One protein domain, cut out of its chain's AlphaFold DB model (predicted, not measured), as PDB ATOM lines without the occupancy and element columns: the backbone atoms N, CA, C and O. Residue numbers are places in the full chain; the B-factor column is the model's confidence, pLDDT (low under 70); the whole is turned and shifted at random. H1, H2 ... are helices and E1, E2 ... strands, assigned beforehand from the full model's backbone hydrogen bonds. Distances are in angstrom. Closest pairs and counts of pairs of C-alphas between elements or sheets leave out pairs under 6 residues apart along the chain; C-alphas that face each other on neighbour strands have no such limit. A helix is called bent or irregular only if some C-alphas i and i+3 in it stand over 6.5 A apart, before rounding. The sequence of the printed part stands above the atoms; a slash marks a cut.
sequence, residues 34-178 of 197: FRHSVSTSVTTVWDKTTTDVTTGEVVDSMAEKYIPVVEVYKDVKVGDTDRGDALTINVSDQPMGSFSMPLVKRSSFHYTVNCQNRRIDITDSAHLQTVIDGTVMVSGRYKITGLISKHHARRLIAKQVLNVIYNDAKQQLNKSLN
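Overview. This is residues 34 to 178 of the 197 residues of an uncharacterized protein of Bacteroidales bacterium (UniProt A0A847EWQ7). A long, twisted sheet of three bent strands, E1, E6 and E5, curls round the long helix H1, and a small second sheet, E3, E2 and E4, also packs on that helix, with E4 meeting E5 of the long sheet. The outline is a rod spanning 62 by 24 by 22 A. The printed part has 145 residues, with six named strands followed by one named helix along the chain: E1 E2 E3 E4 E5 E6 H1. The long sheet has the order E1, E6, E5 and is antiparallel; the small one, E3, E2, E4, is mixed. The class is mixed, helices and strands, and the whole is loose, with a radius of gyration of the C-alphas of 18.2 A.

Arrangement. E1, residues 34 to 52, is an edge strand and the antiparallel neighbour of the inner strand E6, residues 127 to 146; N 35 and O 145 are within hydrogen-bond range at 2.8 A. On the other side of E6 is E5, residues 104 to 122, with which it forms a hairpin; N 113 and O 136 are 2.9 A apart. The three bend by 52 degrees at residue 37 in E1, 58 at residue 141 in E6 and 63 at residue 108 in E5. H1, residues 150 to 178, is on this sheet; its closest C-alphas to E1 are those of Ala 169 and Thr 44, 6.0 A apart. In the other sheet, E2, residues 69 to 73, forms a hairpin with E3, residues 76 to 79, with N 71 and O 78 at 2.8 A. E4, residues 87 to 90, is parallel to E2, with N 70 and O 87 at 2.9 A. H1 is on this sheet too, at a height over the sheet of 7.3 A, over E3 and E2, and along the strands at 23 degrees to E2 on the local plane. The sheets touch where E4 meets E5, the closest C-alphas being those of Leu 87 and Asn 117, 5.8 A apart. In H1, 23 of 25 O i to N i+4 pairs are within hydrogen-bond range.

Along the chain. E1 begins at C-alpha 34, (14.980, -19.944, 55.122), and is 54.0 A long. E2, E3 and E4 have five, four and four residues. E5 is 53.0 A long and E6 55.6 A. H1, 42.3 A long, ends at C-alpha 178, (43.064, -51.647, 60.269).

Size, cuts and confidence. The C-alphas farthest apart are those of Thr 55 and Leu 103, 62.0 A. The printed part has no cut. The links E1 to E2 and E4 to E5 are long, with 16 and 13 residues. The mean pLDDT of the printed part is 83.0; residues 60 to 65, 100, 102, 121 to 126 and 176 to 178 are under 70.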
ATOM      1  N   PHE A  34      15.165 -18.580  55.568       82.50
ATOM      2  CA  PHE A  34      14.980 -19.944  55.122       82.50
ATOM      3  C   PHE A  34      15.326 -20.941  56.231       82.50
ATOM      4  O   PHE A  34      16.236 -20.744  57.032       82.50
ATOM      5  N   ARG A  35      14.597 -22.054  56.246       85.38
ATOM      6  CA  ARG A  35      14.907 -23.263  57.010       85.38
ATOM      7  C   ARG A  35      15.233 -24.372  56.029       85.38
ATOM      8  O   ARG A  35      14.643 -24.429  54.951       85.38
ATOM      9  N   HIS A  36      16.152 -25.251  56.396       87.19
ATOM     10  CA  HIS A  36      16.511 -26.394  55.573       87.19
ATOM     11  C   HIS A  36      16.668 -27.649  56.427       87.19
ATOM     12  O   HIS A  36      16.972 -27.570  57.613       87.19
ATOM     13  N   SER A  37      16.455 -28.801  55.805       89.88
ATOM     14  CA  SER A  37      16.732 -30.120  56.363       89.88
ATOM     15  C   SER A  37      17.235 -31.016  55.243       89.88
ATOM     16  O   SER A  37      16.613 -31.058  54.173       89.88
ATOM     17  N   VAL A  38      18.319 -31.739  55.496       91.12
ATOM     18  CA  VAL A  38      18.909 -32.697  54.561       91.12
ATOM     19  C   VAL A  38      19.139 -33.995  55.306       91.12
ATOM     20  O   VAL A  38      19.708 -33.995  56.392       91.12
ATOM     21  N   SER A  39      18.662 -35.088  54.726       91.12
ATOM     22  CA  SER A  39      18.964 -36.444  55.166       91.12
ATOM     23  C   SER A  39      19.759 -37.116  54.058       91.12
ATOM     24  O   SER A  39      19.270 -37.201  52.927       91.12
ATOM     25  N   THR A  40      20.953 -37.593  54.376       91.69
ATOM     26  CA  THR A  40      21.843 -38.254  53.423       91.69
ATOM     27  C   THR A  40      22.323 -39.557  54.033       91.69
ATOM     28  O   THR A  40      22.757 -39.577  55.179       91.69
ATOM     29  N   SER A  41      22.224 -40.628  53.256       89.69
ATOM     30  CA  SER A  41      22.824 -41.923  53.531       89.69
ATOM     31  C   SER A  41      23.888 -42.164  52.475       89.69
ATOM     32  O   SER A  41      23.623 -42.011  51.278       89.69
ATOM     33  N   VAL A  42      25.078 -42.533  52.924       90.69
ATOM     34  CA  VAL A  42      26.196 -42.886  52.057       90.69
ATOM     35  C   VAL A  42      26.641 -44.290  52.420       90.69
ATOM     36  O   VAL A  42      26.631 -44.672  53.588       90.69
ATOM     37  N   THR A  43      26.987 -45.057  51.400       87.62
ATOM     38  CA  THR A  43      27.702 -46.314  51.550       87.62
ATOM     39  C   THR A  43      28.865 -46.276  50.581       87.62
ATOM     40  O   THR A  43      28.660 -46.111  49.377       87.62
ATOM     41  N   THR A  44      30.076 -46.398  51.110       84.38
ATOM     42  CA  THR A  44      31.283 -46.526  50.300       84.38
ATOM     43  C   THR A  44      31.896 -47.915  50.428       84.38
ATOM     44  O   THR A  44      31.897 -48.514  51.503       84.38
ATOM     45  N   VAL A  45      32.389 -48.428  49.304       85.19
ATOM     46  CA  VAL A  45      33.156 -49.675  49.200       85.19
ATOM     47  C   VAL A  45      34.479 -49.329  48.536       85.19
ATOM     48  O   VAL A  45      34.475 -48.605  47.540       85.19
ATOM     49  N   TRP A  46      35.584 -49.817  49.093       84.19
ATOM     50  CA  TRP A  46      36.934 -49.478  48.655       84.19
ATOM     51  C   TRP A  46      37.792 -50.728  48.537       84.19
ATOM     52  O   TRP A  46      37.924 -51.464  49.511       84.19
ATOM     53  N   ASP A  47      38.431 -50.874  47.384       81.56
ATOM     54  CA  ASP A  47      39.469 -51.854  47.113       81.56
ATOM     55  C   ASP A  47      40.794 -51.116  46.889       81.56
ATOM     56  O   ASP A  47      40.873 -50.108  46.181       81.56
ATOM     57  N   LYS A  48      41.857 -51.600  47.530       78.06
ATOM     58  CA  LYS A  48      43.200 -51.023  47.433       78.06
ATOM     59  C   LYS A  48      44.175 -52.117  47.041       78.06
ATOM     60  O   LYS A  48      44.276 -53.132  47.721       78.06
ATOM     61  N   THR A  49      44.961 -51.866  46.004       77.31
ATOM     62  CA  THR A  49      46.037 -52.765  45.581       77.31
ATOM     63  C   THR A  49      47.319 -51.967  45.430       77.31
ATOM     64  O   THR A  49      47.312 -50.893  44.831       77.31
ATOM     65  N   THR A  50      48.419 -52.471  45.987       79.19
ATOM     66  CA  THR A  50      49.748 -51.876  45.806       79.19
ATOM     67  C   THR A  50      50.655 -52.882  45.117       79.19
ATOM     68  O   THR A  50      50.745 -54.028  45.540       79.19
ATOM     69  N   THR A  51      51.306 -52.455  44.044       80.44
ATOM     70  CA  THR A  51      52.212 -53.277  43.239       80.44
ATOM     71  C   THR A  51      53.564 -52.596  43.150       80.44
ATOM     72  O   THR A  51      53.618 -51.393  42.888       80.44
ATOM     73  N   ASP A  52      54.651 -53.341  43.317       79.44
ATOM     74  CA  ASP A  52      55.964 -52.855  42.905       79.44
ATOM     75  C   ASP A  52      56.028 -52.911  41.377       79.44
ATOM     76  O   ASP A  52      55.868 -53.959  40.758       79.44
ATOM     77  N   VAL A  53      56.219 -51.755  40.756       78.38
ATOM     78  CA  VAL A  53      56.290 -51.587  39.302       78.38
ATOM     79  C   VAL A  53      57.527 -52.284  38.728       78.38
ATOM     80  O   VAL A  53      57.539 -52.655  37.556       78.38
ATOM     81  N   THR A  54      58.565 -52.475  39.544       78.19
ATOM     82  CA  THR A  54      59.848 -53.064  39.145       78.19
ATOM     83  C   THR A  54      59.771 -54.585  39.067       78.19
ATOM     84  O   THR A  54      60.274 -55.174  38.113       78.19
ATOM     85  N   THR A  55      59.147 -55.225  40.060       78.69
ATOM     86  CA  THR A  55      59.028 -56.693  40.143       78.69
ATOM     87  C   THR A  55      57.681 -57.208  39.634       78.69
ATOM     88  O   THR A  55      57.558 -58.383  39.302       78.69
ATOM     89  N   GLY A  56      56.670 -56.339  39.544       76.00
ATOM     90  CA  GLY A  56      55.288 -56.703  39.229       76.00
ATOM     91  C   GLY A  56      54.562 -57.404  40.380       76.00
ATOM     92  O   GLY A  56      53.406 -57.796  40.220       76.00
ATOM     93  N   GLU A  57      55.213 -57.573  41.531       79.44
ATOM     94  CA  GLU A  57      54.637 -58.263  42.678       79.44
ATOM     95  C   GLU A  57      53.665 -57.347  43.427       79.44
ATOM     96  O   GLU A  57      53.905 -56.148  43.610       79.44
ATOM     97  N   VAL A  58      52.540 -57.919  43.866       76.75
ATOM     98  CA  VAL A  58      51.638 -57.249  44.804       76.75
ATOM     99  C   VAL A  58      52.361 -57.203  46.138       76.75
ATOM    100  O   VAL A  58      52.578 -58.236  46.769       76.75
ATOM    101  N   VAL A  59      52.761 -56.005  46.548       73.62
ATOM    102  CA  VAL A  59      53.454 -55.826  47.816       73.62
ATOM    103  C   VAL A  59      52.413 -55.510  48.864       73.62
ATOM    104  O   VAL A  59      51.698 -54.508  48.765       73.62
ATOM    105  N   ASP A  60      52.386 -56.329  49.910       63.34
ATOM    106  CA  ASP A  60      51.649 -56.041  51.137       63.34
ATOM    107  C   ASP A  60      52.423 -54.997  51.961       63.34
ATOM    108  O   ASP A  60      52.861 -55.206  53.091       63.34
ATOM    109  N   SER A  61      52.727 -53.864  51.326       52.25
ATOM    110  CA  SER A  61      53.484 -52.789  51.948       52.25
ATOM    111  C   SER A  61      52.533 -52.016  52.848       52.25
ATOM    112  O   SER A  61      51.963 -50.988  52.465       52.25
ATOM    113  N   MET A  62      52.393 -52.517  54.071       49.56
ATOM    114  CA  MET A  62      51.964 -51.742  55.221       49.56
ATOM    115  C   MET A  62      52.670 -50.380  55.246       49.56
ATOM    116  O   MET A  62      53.881 -50.286  55.409       49.56
ATOM    117  N   ALA A  63      51.889 -49.317  55.120       45.50
ATOM    118  CA  ALA A  63      52.029 -48.115  55.924       45.50
ATOM    119  C   ALA A  63      50.713 -47.352  55.807       45.50
ATOM    120  O   ALA A  63      50.173 -47.183  54.710       45.50
ATOM    121  N   GLU A  64      50.212 -46.913  56.954       50.53
ATOM    122  CA  GLU A  64      49.089 -46.011  57.191       50.53
ATOM    123  C   GLU A  64      49.263 -44.685  56.440       50.53
ATOM    124  O   GLU A  64      49.435 -43.607  57.014       50.53
ATOM    125  N   LYS A  65      49.261 -44.721  55.113       59.69
ATOM    126  CA  LYS A  65      49.301 -43.502  54.337       59.69
ATOM    127  C   LYS A  65      47.884 -42.987  54.325       59.69
ATOM    128  O   LYS A  65      47.025 -43.522  53.631       59.69
ATOM    129  N   TYR A  66      47.657 -41.960  55.135       71.81
ATOM    130  CA  TYR A  66      46.489 -41.108  55.028       71.81
ATOM    131  C   TYR A  66      46.212 -40.839  53.546       71.81
ATOM    132  O   TYR A  66      47.040 -40.227  52.864       71.81
ATOM    133  N   ILE A  67      45.081 -41.338  53.051       78.31
ATOM    134  CA  ILE A  67      44.623 -41.087  51.688       78.31
ATOM    135  C   ILE A  67      43.851 -39.769  51.752       78.31
ATOM    136  O   ILE A  67      42.770 -39.739  52.343       78.31
ATOM    137  N   PRO A  68      44.390 -38.662  51.209       85.56
ATOM    138  CA  PRO A  68      43.631 -37.427  51.142       85.56
ATOM    139  C   PRO A  68      42.428 -37.621  50.221       85.56
ATOM    140  O   PRO A  68      42.563 -38.200  49.144       85.56
ATOM    141  N   VAL A  69      41.260 -37.142  50.643       88.31
ATOM    142  CA  VAL A  69      40.005 -37.294  49.890       88.31
ATOM    143  C   VAL A  69      39.423 -35.919  49.602       88.31
ATOM    144  O   VAL A  69      39.301 -35.086  50.503       88.31
ATOM    145  N   VAL A  70      39.052 -35.687  48.344       92.62
ATOM    146  CA  VAL A  70      38.370 -34.472  47.901       92.62
ATOM    147  C   VAL A  70      37.096 -34.840  47.161       92.62
ATOM    148  O   VAL A  70      37.108 -35.508  46.131       92.62
ATOM    149  N   GLU A  71      35.993 -34.311  47.662       92.69
ATOM    150  CA  GLU A  71      34.669 -34.448  47.081       92.69
ATOM    151  C   GLU A  71      34.349 -33.236  46.212       92.69
ATOM    152  O   GLU A  71      34.510 -32.090  46.653       92.69
ATOM    153  N   VAL A  72      33.851 -33.467  44.995       93.44
ATOM    154  CA  VAL A  72      33.547 -32.391  44.043       93.44
ATOM    155  C   VAL A  72      32.124 -32.503  43.512       93.44
ATOM    156  O   VAL A  72      31.725 -33.516  42.937       93.44
ATOM    157  N   TYR A  73      31.373 -31.408  43.640       91.75
ATOM    158  CA  TYR A  73      30.089 -31.207  42.975       91.75
ATOM    159  C   TYR A  73      30.017 -29.813  42.354       91.75
ATOM    160  O   TYR A  73      29.808 -28.816  43.052       91.75
ATOM    161  N   LYS A  74      30.129 -29.741  41.025       89.62
ATOM    162  CA  LYS A  74      30.160 -28.488  40.260       89.62
ATOM    163  C   LYS A  74      31.229 -27.538  40.834       89.62
ATOM    164  O   LYS A  74      32.411 -27.848  40.783       89.62
ATOM    165  N   ASP A  75      30.820 -26.395  41.378       90.19
ATOM    166  CA  ASP A  75      31.677 -25.369  41.984       90.19
ATOM    167  C   ASP A  75      32.003 -25.615  43.472       90.19
ATOM    168  O   ASP A  75      32.751 -24.851  44.082       90.19
ATOM    169  N   VAL A  76      31.446 -26.668  44.076       92.75
ATOM    170  CA  VAL A  76      31.612 -26.983  45.498       92.75
ATOM    171  C   VAL A  76      32.647 -28.085  45.672       92.75
ATOM    172  O   VAL A  76      32.522 -29.155  45.077       92.75
ATOM    173  N   LYS A  77      33.635 -27.828  46.531       94.44
ATOM    174  CA  LYS A  77      34.647 -28.796  46.960       94.44
ATOM    175  C   LYS A  77      34.626 -28.947  48.479       94.44
ATOM    176  O   LYS A  77      34.416 -27.958  49.187       94.44
ATOM    177  N   VAL A  78      34.829 -30.165  48.966       94.12
ATOM    178  CA  VAL A  78      34.903 -30.509  50.395       94.12
ATOM    179  C   VAL A  78      36.020 -31.533  50.602       94.12
ATOM    180  O   VAL A  78      36.191 -32.412  49.768       94.12
ATOM    181  N   GLY A  79      36.753 -31.431  51.713       92.19
ATOM    182  CA  GLY A  79      37.799 -32.384  52.096       92.19
ATOM    183  C   GLY A  79      39.203 -31.788  52.027       92.19
ATOM    184  O   GLY A  79      39.386 -30.605  52.312       92.19
ATOM    185  N   ASP A  80      40.180 -32.606  51.645       89.62
ATOM    186  CA  ASP A  80      41.613 -32.282  51.588       89.62
ATOM    187  C   ASP A  80      41.979 -31.429  50.355       89.62
ATOM    188  O   ASP A  80      42.840 -31.791  49.555       89.62
ATOM    189  N   THR A  81      41.293 -30.296  50.161       89.44
ATOM    190  CA  THR A  81      41.303 -29.520  48.903       89.44
ATOM    191  C   THR A  81      42.654 -28.937  48.505       89.44
ATOM    192  O   THR A  81      42.836 -28.591  47.339       89.44
ATOM    193  N   ASP A  82      43.581 -28.832  49.452       87.38
ATOM    194  CA  ASP A  82      44.910 -28.253  49.240       87.38
ATOM    195  C   ASP A  82      45.940 -29.304  48.787       87.38
ATOM    196  O   ASP A  82      47.091 -28.976  48.502       87.38
ATOM    197  N   ARG A  83      45.537 -30.582  48.708       80.88
ATOM    198  CA  ARG A  83      46.415 -31.697  48.349       80.88
ATOM    199  C   ARG A  83      46.212 -32.132  46.903       80.88
ATOM    200  O   ARG A  83      45.163 -32.646  46.533       80.88
ATOM    201  N   GLY A  84      47.260 -31.973  46.092       75.69
ATOM    202  CA  GLY A  84      47.268 -32.407  44.690       75.69
ATOM    203  C   GLY A  84      47.230 -33.927  44.499       75.69
ATOM    204  O   GLY A  84      46.863 -34.386  43.424       75.69
ATOM    205  N   ASP A  85      47.565 -34.706  45.534       76.56
ATOM    206  CA  ASP A  85      47.548 -36.174  45.530       76.56
ATOM    207  C   ASP A  85      46.230 -36.783  46.052       76.56
ATOM    208  O   ASP A  85      46.174 -37.979  46.345       76.56
ATOM    209  N   ALA A  86      45.172 -35.976  46.192       83.81
ATOM    210  CA  ALA A  86      43.884 -36.412  46.722       83.81
ATOM    211  C   ALA A  86      43.090 -37.313  45.770       83.81
ATOM    212  O   ALA A  86      42.918 -37.020  44.585       83.81
ATOM    213  N   LEU A  87      42.511 -38.375  46.336       86.19
ATOM    214  CA  LEU A  87      41.431 -39.133  45.719       86.19
ATOM    215  C   LEU A  87      40.257 -38.190  45.476       86.19
ATOM    216  O   LEU A  87      39.615 -37.720  46.413       86.19
ATOM    217  N   THR A  88      40.007 -37.900  44.202       89.94
ATOM    218  CA  THR A  88      38.923 -37.012  43.793       89.94
ATOM    219  C   THR A  88      37.675 -37.829  43.494       89.94
ATOM    220  O   THR A  88      37.596 -38.505  42.470       89.94
ATOM    221  N   ILE A  89      36.676 -37.722  44.364       89.62
ATOM    222  CA  ILE A  89      35.348 -38.294  44.159       89.62
ATOM    223  C   ILE A  89      34.482 -37.213  43.507       89.62
ATOM    224  O   ILE A  89      34.017 -36.258  44.138       89.62
ATOM    225  N   ASN A  90      34.312 -37.317  42.188       90.62
ATOM    226  CA  ASN A  90      33.562 -36.334  41.417       90.62
ATOM    227  C   ASN A  90      32.119 -36.795  41.195       90.62
ATOM    228  O   ASN A  90      31.841 -37.659  40.367       90.62
ATOM    229  N   VAL A  91      31.182 -36.155  41.893       91.00
ATOM    230  CA  VAL A  91      29.740 -36.418  41.776       91.00
ATOM    231  C   VAL A  91      29.016 -35.328  40.977       91.00
ATOM    232  O   VAL A  91      27.790 -35.237  40.998       91.00
ATOM    233  N   SER A  92      29.757 -34.479  40.255       89.62
ATOM    234  CA  SER A  92      29.231 -33.294  39.556       89.62
ATOM    235  C   SER A  92      28.152 -33.594  38.524       89.62
ATOM    236  O   SER A  92      27.288 -32.744  38.300       89.62
ATOM    237  N   ASP A  93      28.191 -34.757  37.885       89.00
ATOM    238  CA  ASP A  93      27.222 -35.129  36.850       89.00
ATOM    239  C   ASP A  93      25.993 -35.839  37.420       89.00
ATOM    240  O   ASP A  93      25.029 -36.097  36.701       89.00
ATOM    241  N   GLN A  94      25.979 -36.073  38.734       90.50
ATOM    242  CA  GLN A  94      24.885 -36.756  39.396       90.50
ATOM    243  C   GLN A  94      23.728 -35.803  39.729       90.50
ATOM    244  O   GLN A  94      23.932 -34.660  40.170       90.50
ATOM    245  N   PRO A  95      22.474 -36.245  39.539       85.75
ATOM    246  CA  PRO A  95      21.316 -35.418  39.820       85.75
ATOM    247  C   PRO A  95      21.107 -35.286  41.333       85.75
ATOM    248  O   PRO A  95      20.726 -36.231  42.016       85.75
ATOM    249  N   MET A  96      21.258 -34.066  41.854       84.88
ATOM    250  CA  MET A  96      20.829 -33.711  43.215       84.88
ATOM    251  C   MET A  96      19.398 -33.166  43.255       84.88
ATOM    252  O   MET A  96      18.988 -32.602  44.259       84.88
ATOM    253  N   GLY A  97      18.626 -33.311  42.177       83.00
ATOM    254  CA  GLY A  97      17.244 -32.847  42.124       83.00
ATOM    255  C   GLY A  97      17.072 -31.353  41.842       83.00
ATOM    256  O   GLY A  97      18.016 -30.618  41.538       83.00
ATOM    257  N   SER A  98      15.817 -30.897  41.872       81.00
ATOM    258  CA  SER A  98      15.476 -29.536  41.462       81.00
ATOM    259  C   SER A  98      15.618 -28.509  42.585       81.00
ATOM    260  O   SER A  98      14.968 -28.568  43.633       81.00
ATOM    261  N   PHE A  99      16.404 -27.472  42.308       82.62
ATOM    262  CA  PHE A  99      16.512 -26.279  43.150       82.62
ATOM    263  C   PHE A  99      15.550 -25.157  42.720       82.62
ATOM    264  O   PHE A  99      15.629 -24.047  43.253       82.62
ATOM    265  N   SER A 100      14.668 -25.401  41.743       66.62
ATOM    266  CA  SER A 100      13.723 -24.401  41.238       66.62
ATOM    267  C   SER A 100      12.406 -24.445  42.013       66.62
ATOM    268  O   SER A 100      11.568 -25.298  41.763       66.62
ATOM    269  N   MET A 101      12.228 -23.520  42.955       70.81
ATOM    270  CA  MET A 101      10.927 -23.079  43.480       70.81
ATOM    271  C   MET A 101      11.168 -21.927  44.472       70.81
ATOM    272  O   MET A 101      12.122 -21.999  45.259       70.81
ATOM    273  N   PRO A 102      10.350 -20.860  44.460       63.75
ATOM    274  CA  PRO A 102      10.653 -19.645  45.213       63.75
ATOM    275  C   PRO A 102      10.551 -19.833  46.735       63.75
ATOM    276  O   PRO A 102      11.420 -19.345  47.448       63.75
ATOM    277  N   LEU A 103       9.565 -20.595  47.225       79.12
ATOM    278  CA  LEU A 103       9.269 -20.712  48.664       79.12
ATOM    279  C   LEU A 103       9.549 -22.091  49.267       79.12
ATOM    280  O   LEU A 103       9.843 -22.188  50.455       79.12
ATOM    281  N   VAL A 104       9.444 -23.169  48.491       84.25
ATOM    282  CA  VAL A 104       9.646 -24.535  48.990       84.25
ATOM    283  C   VAL A 104      10.387 -25.346  47.940       84.25
ATOM    284  O   VAL A 104       9.850 -25.587  46.871       84.25
ATOM    285  N   LYS A 105      11.601 -25.797  48.246       87.50
ATOM    286  CA  LYS A 105      12.400 -26.671  47.376       87.50
ATOM    287  C   LYS A 105      12.497 -28.038  48.040       87.50
ATOM    288  O   LYS A 105      12.899 -28.115  49.199       87.50
ATOM    289  N   ARG A 106      12.108 -29.105  47.346       89.69
ATOM    290  CA  ARG A 106      12.184 -30.481  47.856       89.69
ATOM    291  C   ARG A 106      12.659 -31.393  46.747       89.69
ATOM    292  O   ARG A 106      12.200 -31.259  45.617       89.69
ATOM    293  N   SER A 107      13.536 -32.324  47.078       91.69
ATOM    294  CA  SER A 107      13.865 -33.406  46.163       91.69
ATOM    295  C   SER A 107      14.423 -34.601  46.915       91.69
ATOM    296  O   SER A 107      14.841 -34.491  48.071       91.69
ATOM    297  N   SER A 108      14.404 -35.736  46.236       92.31
ATOM    298  CA  SER A 108      15.117 -36.948  46.607       92.31
ATOM    299  C   SER A 108      16.148 -37.236  45.531       92.31
ATOM    300  O   SER A 108      15.888 -37.001  44.351       92.31
ATOM    301  N   PHE A 109      17.293 -37.759  45.933       92.56
ATOM    302  CA  PHE A 109      18.362 -38.142  45.024       92.56
ATOM    303  C   PHE A 109      18.865 -39.528  45.399       92.56
ATOM    304  O   PHE A 109      18.870 -39.908  46.572       92.56
ATOM    305  N   HIS A 110      19.263 -40.273  44.381       93.88
ATOM    306  CA  HIS A 110      19.949 -41.541  44.517       93.88
ATOM    307  C   HIS A 110      20.869 -41.710  43.316       93.88
ATOM    308  O   HIS A 110      20.428 -41.516  42.182       93.88
ATOM    309  N   TYR A 111      22.134 -42.009  43.571       92.12
ATOM    310  CA  TYR A 111      23.125 -42.218  42.529       92.12
ATOM    311  C   TYR A 111      24.284 -43.065  43.047       92.12
ATOM    312  O   TYR A 111      24.541 -43.126  44.251       92.12
ATOM    313  N   THR A 112      24.999 -43.669  42.104       92.19
ATOM    314  CA  THR A 112      26.216 -44.437  42.350       92.19
ATOM    315  C   THR A 112      27.333 -43.854  41.500       92.19
ATOM    316  O   THR A 112      27.119 -43.550  40.326       92.19
ATOM    317  N   VAL A 113      28.512 -43.681  42.091       90.62
ATOM    318  CA  VAL A 113      29.707 -43.192  41.401       90.62
ATOM    319  C   VAL A 113      30.853 -44.159  41.626       90.62
ATOM    320  O   VAL A 113      31.181 -44.482  42.765       90.62
ATOM    321  N   ASN A 114      31.469 -44.585  40.528       88.25
ATOM    322  CA  ASN A 114      32.697 -45.365  40.559       88.25
ATOM    323  C   ASN A 114      33.879 -44.400  40.568       88.25
ATOM    324  O   ASN A 114      33.928 -43.451  39.781       88.25
ATOM    325  N   CYS A 115      34.811 -44.642  41.474       84.69
ATOM    326  CA  CYS A 115      35.979 -43.820  41.712       84.69
ATOM    327  C   CYS A 115      37.211 -44.685  41.498       84.69
ATOM    328  O   CYS A 115      37.286 -45.791  42.019       84.69
ATOM    329  N   GLN A 116      38.174 -44.163  40.754       80.75
ATOM    330  CA  GLN A 116      39.476 -44.788  40.604       80.75
ATOM    331  C   GLN A 116      40.537 -43.712  40.774       80.75
ATOM    332  O   GLN A 116      40.461 -42.649  40.155       80.75
ATOM    333  N   ASN A 117      41.532 -43.993  41.606       80.56
ATOM    334  CA  ASN A 117      42.729 -43.181  41.718       80.56
ATOM    335  C   ASN A 117      43.963 -44.070  41.631       80.56
ATOM    336  O   ASN A 117      44.000 -45.173  42.173       80.56
ATOM    337  N   ARG A 118      44.982 -43.575  40.937       76.06
ATOM    338  CA  ARG A 118      46.267 -44.248  40.796       76.06
ATOM    339  C   ARG A 118      47.335 -43.328  41.343       76.06
ATOM    340  O   ARG A 118      47.540 -42.229  40.835       76.06
ATOM    341  N   ARG A 119      48.013 -43.798  42.378       76.00
ATOM    342  CA  ARG A 119      49.132 -43.124  43.012       76.00
ATOM    343  C   ARG A 119      50.398 -43.902  42.697       76.00
ATOM    344  O   ARG A 119      50.416 -45.119  42.828       76.00
ATOM    345  N   ILE A 120      51.444 -43.198  42.296       70.50
ATOM    346  CA  ILE A 120      52.776 -43.778  42.143       70.50
ATOM    347  C   ILE A 120      53.649 -43.110  43.197       70.50
ATOM    348  O   ILE A 120      53.787 -41.888  43.202       70.50
ATOM    349  N   ASP A 121      54.179 -43.908  44.112       69.69
ATOM    350  CA  ASP A 121      55.131 -43.493  45.126       69.69
ATOM    351  C   ASP A 121      56.489 -44.112  44.784       69.69
ATOM    352  O   ASP A 121      56.670 -45.328  44.806       69.69
ATOM    353  N   ILE A 122      57.452 -43.257  44.455       65.88
ATOM    354  CA  ILE A 122      58.832 -43.670  44.215       65.88
ATOM    355  C   ILE A 122      59.571 -43.530  45.542       65.88
ATOM    356  O   ILE A 122      59.627 -42.438  46.110       65.88
ATOM    357  N   THR A 123      60.094 -44.638  46.050       65.62
ATOM    358  CA  THR A 123      60.994 -44.663  47.207       65.62
ATOM    359  C   THR A 123      62.395 -45.034  46.740       65.62
ATOM    360  O   THR A 123      62.554 -45.591  45.654       65.62
ATOM    361  N   ASP A 124      63.409 -44.770  47.564       59.59
ATOM    362  CA  ASP A 124      64.804 -45.103  47.239       59.59
ATOM    363  C   ASP A 124      65.019 -46.612  46.985       59.59
ATOM    364  O   ASP A 124      65.994 -46.999  46.345       59.59
ATOM    365  N   SER A 125      64.091 -47.456  47.454       62.69
ATOM    366  CA  SER A 125      64.177 -48.921  47.413       62.69
ATOM    367  C   SER A 125      63.204 -49.590  46.431       62.69
ATOM    368  O   SER A 125      63.442 -50.731  46.048       62.69
ATOM    369  N   ALA A 126      62.102 -48.928  46.055       64.56
ATOM    370  CA  ALA A 126      61.031 -49.516  45.242       64.56
ATOM    371  C   ALA A 126      60.178 -48.453  44.528       64.56
ATOM    372  O   ALA A 126      59.945 -47.357  45.054       64.56
ATOM    373  N   HIS A 127      59.646 -48.813  43.356       77.25
ATOM    374  CA  HIS A 127      58.639 -48.027  42.640       77.25
ATOM    375  C   HIS A 127      57.260 -48.600  42.953       77.25
ATOM    376  O   HIS A 127      56.829 -49.551  42.314       77.25
ATOM    377  N   LEU A 128      56.555 -48.045  43.936       77.88
ATOM    378  CA  LEU A 128      55.247 -48.554  44.335       77.88
ATOM    379  C   LEU A 128      54.141 -47.847  43.553       77.88
ATOM    380  O   LEU A 128      54.058 -46.621  43.518       77.88
ATOM    381  N   GLN A 129      53.246 -48.622  42.958       79.19
ATOM    382  CA  GLN A 129      52.005 -48.134  42.379       79.19
ATOM    383  C   GLN A 129      50.837 -48.611  43.237       79.19
ATOM    384  O   GLN A 129      50.567 -49.804  43.329       79.19
ATOM    385  N   THR A 130      50.114 -47.674  43.841       78.44
ATOM    386  CA  THR A 130      48.874 -47.936  44.570       78.44
ATOM    387  C   THR A 130      47.681 -47.554  43.702       78.44
ATOM    388  O   THR A 130      47.510 -46.393  43.325       78.44
ATOM    389  N   VAL A 131      46.828 -48.526  43.410       81.75
ATOM    390  CA  VAL A 131      45.519 -48.325  42.788       81.75
ATOM    391  C   VAL A 131      44.460 -48.386  43.885       81.75
ATOM    392  O   VAL A 131      44.453 -49.309  44.698       81.75
ATOM    393  N   ILE A 132      43.605 -47.368  43.933       83.44
ATOM    394  CA  ILE A 132      42.449 -47.292  44.824       83.44
ATOM    395  C   ILE A 132      41.219 -47.250  43.932       83.44
ATOM    396  O   ILE A 132      40.990 -46.252  43.243       83.44
ATOM    397  N   ASP A 133      40.441 -48.317  43.973       85.44
ATOM    398  CA  ASP A 133      39.158 -48.422  43.301       85.44
ATOM    399  C   ASP A 133      38.053 -48.367  44.354       85.44
ATOM    400  O   ASP A 133      38.194 -48.859  45.471       85.44
ATOM    401  N   GLY A 134      36.940 -47.724  44.038       85.50
ATOM    402  CA  GLY A 134      35.838 -47.658  44.976       85.50
ATOM    403  C   GLY A 134      34.520 -47.293  44.347       85.50
ATOM    404  O   GLY A 134      34.438 -46.727  43.258       85.50
ATOM    405  N   THR A 135      33.462 -47.621  45.069       89.62
ATOM    406  CA  THR A 135      32.090 -47.318  44.691       89.62
ATOM    407  C   THR A 135      31.445 -46.510  45.802       89.62
ATOM    408  O   THR A 135      31.435 -46.922  46.961       89.62
ATOM    409  N   VAL A 136      30.883 -45.359  45.443       91.88
ATOM    410  CA  VAL A 136      30.156 -44.473  46.349       91.88
ATOM    411  C   VAL A 136      28.685 -44.504  45.976       91.88
ATOM    412  O   VAL A 136      28.283 -43.995  44.929       91.88
ATOM    413  N   MET A 137      27.867 -45.080  46.849       92.88
ATOM    414  CA  MET A 137      26.414 -45.080  46.729       92.88
ATOM    415  C   MET A 137      25.844 -44.000  47.639       92.88
ATOM    416  O   MET A 137      26.047 -44.014  48.852       92.88
ATOM    417  N   VAL A 138      25.099 -43.064  47.058       93.56
ATOM    418  CA  VAL A 138      24.505 -41.946  47.789       93.56
ATOM    419  C   VAL A 138      22.999 -41.987  47.618       93.56
ATOM    420  O   VAL A 138      22.473 -42.160  46.519       93.56
ATOM    421  N   SER A 139      22.277 -41.796  48.713       94.06
ATOM    422  CA  SER A 139      20.841 -41.550  48.676       94.06
ATOM    423  C   SER A 139      20.460 -40.484  49.688       94.06
ATOM    424  O   SER A 139      21.115 -40.293  50.711       94.06
ATOM    425  N   GLY A 140      19.398 -39.741  49.410       93.69
ATOM    426  CA  GLY A 140      18.973 -38.717  50.339       93.69
ATOM    427  C   GLY A 140      17.759 -37.936  49.901       93.69
ATOM    428  O   GLY A 140      17.166 -38.148  48.841       93.69
ATOM    429  N   ARG A 141      17.368 -37.027  50.784       94.00
ATOM    430  CA  ARG A 141      16.242 -36.118  50.605       94.00
ATOM    431  C   ARG A 141      16.604 -34.776  51.203       94.00
ATOM    432  O   ARG A 141      17.272 -34.705  52.232       94.00
ATOM    433  N   TYR A 142      16.110 -33.708  50.595       92.25
ATOM    434  CA  TYR A 142      16.168 -32.390  51.206       92.25
ATOM    435  C   TYR A 142      14.845 -31.657  51.121       92.25
ATOM    436  O   TYR A 142      14.004 -31.891  50.248       92.25
ATOM    437  N   LYS A 143      14.702 -30.702  52.035       91.38
ATOM    438  CA  LYS A 143      13.639 -29.709  52.048       91.38
ATOM    439  C   LYS A 143      14.238 -28.372  52.454       91.38
ATOM    440  O   LYS A 143      14.883 -28.274  53.489       91.38
ATOM    441  N   ILE A 144      13.988 -27.345  51.656       88.88
ATOM    442  CA  ILE A 144      14.269 -25.951  51.990       88.88
ATOM    443  C   ILE A 144      12.950 -25.191  51.933       88.88
ATOM    444  O   ILE A 144      12.210 -25.306  50.958       88.88
ATOM    445  N   THR A 145      12.649 -24.425  52.970       88.31
ATOM    446  CA  THR A 145      11.472 -23.556  53.057       88.31
ATOM    447  C   THR A 145      11.926 -22.128  53.293       88.31
ATOM    448  O   THR A 145      12.698 -21.904  54.218       88.31
ATOM    449  N   GLY A 146      11.433 -21.177  52.507       84.00
ATOM    450  CA  GLY A 146      11.794 -19.766  52.579       84.00
ATOM    451  C   GLY A 146      12.581 -19.274  51.365       84.00
ATOM    452  O   GLY A 146      12.757 -19.990  50.373       84.00
ATOM    453  N   LEU A 147      13.030 -18.024  51.444       83.00
ATOM    454  CA  LEU A 147      13.655 -17.318  50.331       83.00
ATOM    455  C   LEU A 147      15.151 -17.632  50.273       83.00
ATOM    456  O   LEU A 147      15.923 -17.277  51.158       83.00
ATOM    457  N   ILE A 148      15.553 -18.306  49.198       84.31
ATOM    458  CA  ILE A 148      16.952 -18.612  48.897       84.31
ATOM    459  C   ILE A 148      17.133 -18.696  47.380       84.31
ATOM    460  O   ILE A 148      16.283 -19.259  46.673       84.31
ATOM    461  N   SER A 149      18.242 -18.157  46.875       85.62
ATOM    462  CA  SER A 149      18.581 -18.246  45.453       85.62
ATOM    463  C   SER A 149      18.865 -19.698  45.044       85.62
ATOM    464  O   SER A 149      19.291 -20.520  45.858       85.62
ATOM    465  N   LYS A 150      18.660 -20.028  43.762       87.12
ATOM    466  CA  LYS A 150      18.975 -21.360  43.207       87.12
ATOM    467  C   LYS A 150      20.437 -21.745  43.461       87.12
ATOM    468  O   LYS A 150      20.725 -22.893  43.788       87.12
ATOM    469  N   HIS A 151      21.344 -20.781  43.311       87.19
ATOM    470  CA  HIS A 151      22.777 -20.966  43.518       87.19
ATOM    471  C   HIS A 151      23.105 -21.292  44.982       87.19
ATOM    472  O   HIS A 151      23.747 -22.303  45.254       87.19
ATOM    473  N   HIS A 152      22.591 -20.501  45.931       88.00
ATOM    474  CA  HIS A 152      22.812 -20.753  47.356       88.00
ATOM    475  C   HIS A 152      22.171 -22.057  47.826       88.00
ATOM    476  O   HIS A 152      22.799 -22.794  48.579       88.00
ATOM    477  N   ALA A 153      20.967 -22.386  47.346       89.06
ATOM    478  CA  ALA A 153      20.323 -23.659  47.651       89.06
ATOM    479  C   ALA A 153      21.178 -24.845  47.190       89.06
ATOM    480  O   ALA A 153      21.450 -25.740  47.983       89.06
ATOM    481  N   ARG A 154      21.656 -24.823  45.939       91.12
ATOM    482  CA  ARG A 154      22.532 -25.872  45.404       91.12
ATOM    483  C   ARG A 154      23.794 -26.023  46.241       91.12
ATOM    484  O   ARG A 154      24.099 -27.125  46.670       91.12
ATOM    485  N   ARG A 155      24.498 -24.917  46.500       91.81
ATOM    486  CA  ARG A 155      25.757 -24.932  47.248       91.81
ATOM    487  C   ARG A 155      25.572 -25.426  48.684       91.81
ATOM    488  O   ARG A 155      26.413 -26.171  49.174       91.81
ATOM    489  N   LEU A 156      24.468 -25.052  49.332       91.12
ATOM    490  CA  LEU A 156      24.121 -25.506  50.679       91.12
ATOM    491  C   LEU A 156      23.865 -27.017  50.721       91.12
ATOM    492  O   LEU A 156      24.462 -27.705  51.547       91.12
ATOM    493  N   ILE A 157      23.016 -27.529  49.824       92.44
ATOM    494  CA  ILE A 157      22.688 -28.961  49.766       92.44
ATOM    495  C   ILE A 157      23.921 -29.775  49.372       92.44
ATOM    496  O   ILE A 157      24.255 -30.731  50.063       92.44
ATOM    497  N   ALA A 158      24.636 -29.353  48.326       93.31
ATOM    498  CA  ALA A 158      25.855 -30.012  47.876       93.31
ATOM    499  C   ALA A 158      26.881 -30.098  49.009       93.31
ATOM    500  O   ALA A 158      27.341 -31.186  49.314       93.31
ATOM    501  N   LYS A 159      27.171 -28.994  49.712       93.88
ATOM    502  CA  LYS A 159      28.137 -29.007  50.820       93.88
ATOM    503  C   LYS A 159      27.751 -29.998  51.925       93.88
ATOM    504  O   LYS A 159      28.626 -30.671  52.458       93.88
ATOM    505  N   GLN A 160      26.464 -30.107  52.262       92.31
ATOM    506  CA  GLN A 160      26.002 -31.079  53.258       92.31
ATOM    507  C   GLN A 160      26.155 -32.521  52.774       92.31
ATOM    508  O   GLN A 160      26.656 -33.345  53.528       92.31
ATOM    509  N   VAL A 161      25.789 -32.811  51.524       93.38
ATOM    510  CA  VAL A 161      25.943 -34.151  50.942       93.38
ATOM    511  C   VAL A 161      27.419 -34.539  50.840       93.38
ATOM    512  O   VAL A 161      27.798 -35.599  51.327       93.38
ATOM    513  N   LEU A 162      28.259 -33.661  50.285       94.88
ATOM    514  CA  LEU A 162      29.694 -33.903  50.131       94.88
ATOM    515  C   LEU A 162      30.394 -34.121  51.479       94.88
ATOM    516  O   LEU A 162      31.247 -34.989  51.579       94.88
ATOM    517  N   ASN A 163      30.007 -33.401  52.539       94.88
ATOM    518  CA  ASN A 163      30.545 -33.644  53.884       94.88
ATOM    519  C   ASN A 163      30.254 -35.068  54.388       94.88
ATOM    520  O   ASN A 163      31.102 -35.662  55.047       94.88
ATOM    521  N   VAL A 164      29.063 -35.610  54.109       93.38
ATOM    522  CA  VAL A 164      28.714 -36.980  54.519       93.38
ATOM    523  C   VAL A 164      29.513 -37.997  53.708       93.38
ATOM    524  O   VAL A 164      30.030 -38.940  54.298       93.38
ATOM    525  N   ILE A 165      29.670 -37.776  52.396       92.44
ATOM    526  CA  ILE A 165      30.495 -38.644  51.541       92.44
ATOM    527  C   ILE A 165      31.941 -38.656  52.034       92.44
ATOM    528  O   ILE A 165      32.482 -39.723  52.295       92.44
ATOM    529  N   TYR A 166      32.525 -37.478  52.247       93.38
ATOM    530  CA  TYR A 166      33.890 -37.326  52.740       93.38
ATOM    531  C   TYR A 166      34.120 -38.055  54.073       93.38
ATOM    532  O   TYR A 166      35.106 -38.776  54.223       93.38
ATOM    533  N   ASN A 167      33.210 -37.888  55.040       91.62
ATOM    534  CA  ASN A 167      33.340 -38.526  56.348       91.62
ATOM    535  C   ASN A 167      33.232 -40.057  56.258       91.62
ATOM    536  O   ASN A 167      34.029 -40.746  56.892       91.62
ATOM    537  N   ASP A 168      32.283 -40.584  55.473       90.25
ATOM    538  CA  ASP A 168      32.126 -42.032  55.277       90.25
ATOM    539  C   ASP A 168      33.328 -42.627  54.531       90.25
ATOM    540  O   ASP A 168      33.930 -43.588  55.007       90.25
ATOM    541  N   ALA A 169      33.750 -41.996  53.428       88.62
ATOM    542  CA  ALA A 169      34.907 -42.416  52.643       88.62
ATOM    543  C   ALA A 169      36.177 -42.460  53.498       88.62
ATOM    544  O   ALA A 169      36.880 -43.468  53.499       88.62
ATOM    545  N   LYS A 170      36.444 -41.419  54.300       87.44
ATOM    546  CA  LYS A 170      37.574 -41.433  55.238       87.44
ATOM    547  C   LYS A 170      37.462 -42.520  56.286       87.44
ATOM    548  O   LYS A 170      38.460 -43.161  56.600       87.44
ATOM    549  N   GLN A 171      36.277 -42.718  56.856       86.50
ATOM    550  CA  GLN A 171      36.091 -43.746  57.866       86.50
ATOM    551  C   GLN A 171      36.348 -45.142  57.286       86.50
ATOM    552  O   GLN A 171      37.014 -45.941  57.939       86.50
ATOM    553  N   GLN A 172      35.851 -45.434  56.083       82.81
ATOM    554  CA  GLN A 172      36.028 -46.738  55.445       82.81
ATOM    555  C   GLN A 172      37.457 -46.956  54.951       82.81
ATOM    556  O   GLN A 172      38.024 -48.006  55.232       82.81
ATOM    557  N   LEU A 173      38.076 -45.952  54.319       80.38
ATOM    558  CA  LEU A 173      39.486 -46.010  53.921       80.38
ATOM    559  C   LEU A 173      40.418 -46.174  55.130       80.38
ATOM    560  O   LEU A 173      41.443 -46.831  55.020       80.38
ATOM    561  N   ASN A 174      40.062 -45.625  56.296       75.00
ATOM    562  CA  ASN A 174      40.820 -45.847  57.528       75.00
ATOM    563  C   ASN A 174      40.521 -47.205  58.182       75.00
ATOM    564  O   ASN A 174      41.388 -47.771  58.838       75.00
ATOM    565  N   LYS A 175      39.310 -47.751  58.027       70.81
ATOM    566  CA  LYS A 175      38.977 -49.097  58.522       70.81
ATOM    567  C   LYS A 175      39.650 -50.189  57.702       70.81
ATOM    568  O   LYS A 175      40.134 -51.145  58.297       70.81
ATOM    569  N   SER A 176      39.730 -50.031  56.382       56.50
ATOM    570  CA  SER A 176      40.473 -50.951  55.516       56.50
ATOM    571  C   SER A 176      41.986 -50.911  55.767       56.50
ATOM    572  O   SER A 176      42.668 -51.871  55.436       56.50
ATOM    573  N   LEU A 177      42.514 -49.864  56.420       52.75
ATOM    574  CA  LEU A 177      43.891 -49.846  56.936       52.75
ATOM    575  C   LEU A 177      44.075 -50.688  58.213       52.75
ATOM    576  O   LEU A 177      45.187 -51.132  58.475       52.75
ATOM    577  N   ASN A 178      43.009 -50.928  58.987       47.34
ATOM    578  CA  ASN A 178      43.064 -51.647  60.269       47.34
ATOM    579  C   ASN A 178      42.620 -53.116  60.177       47.34
ATOM    580  O   ASN A 178      42.733 -53.849  61.158       47.34
TER     581      ASN A 178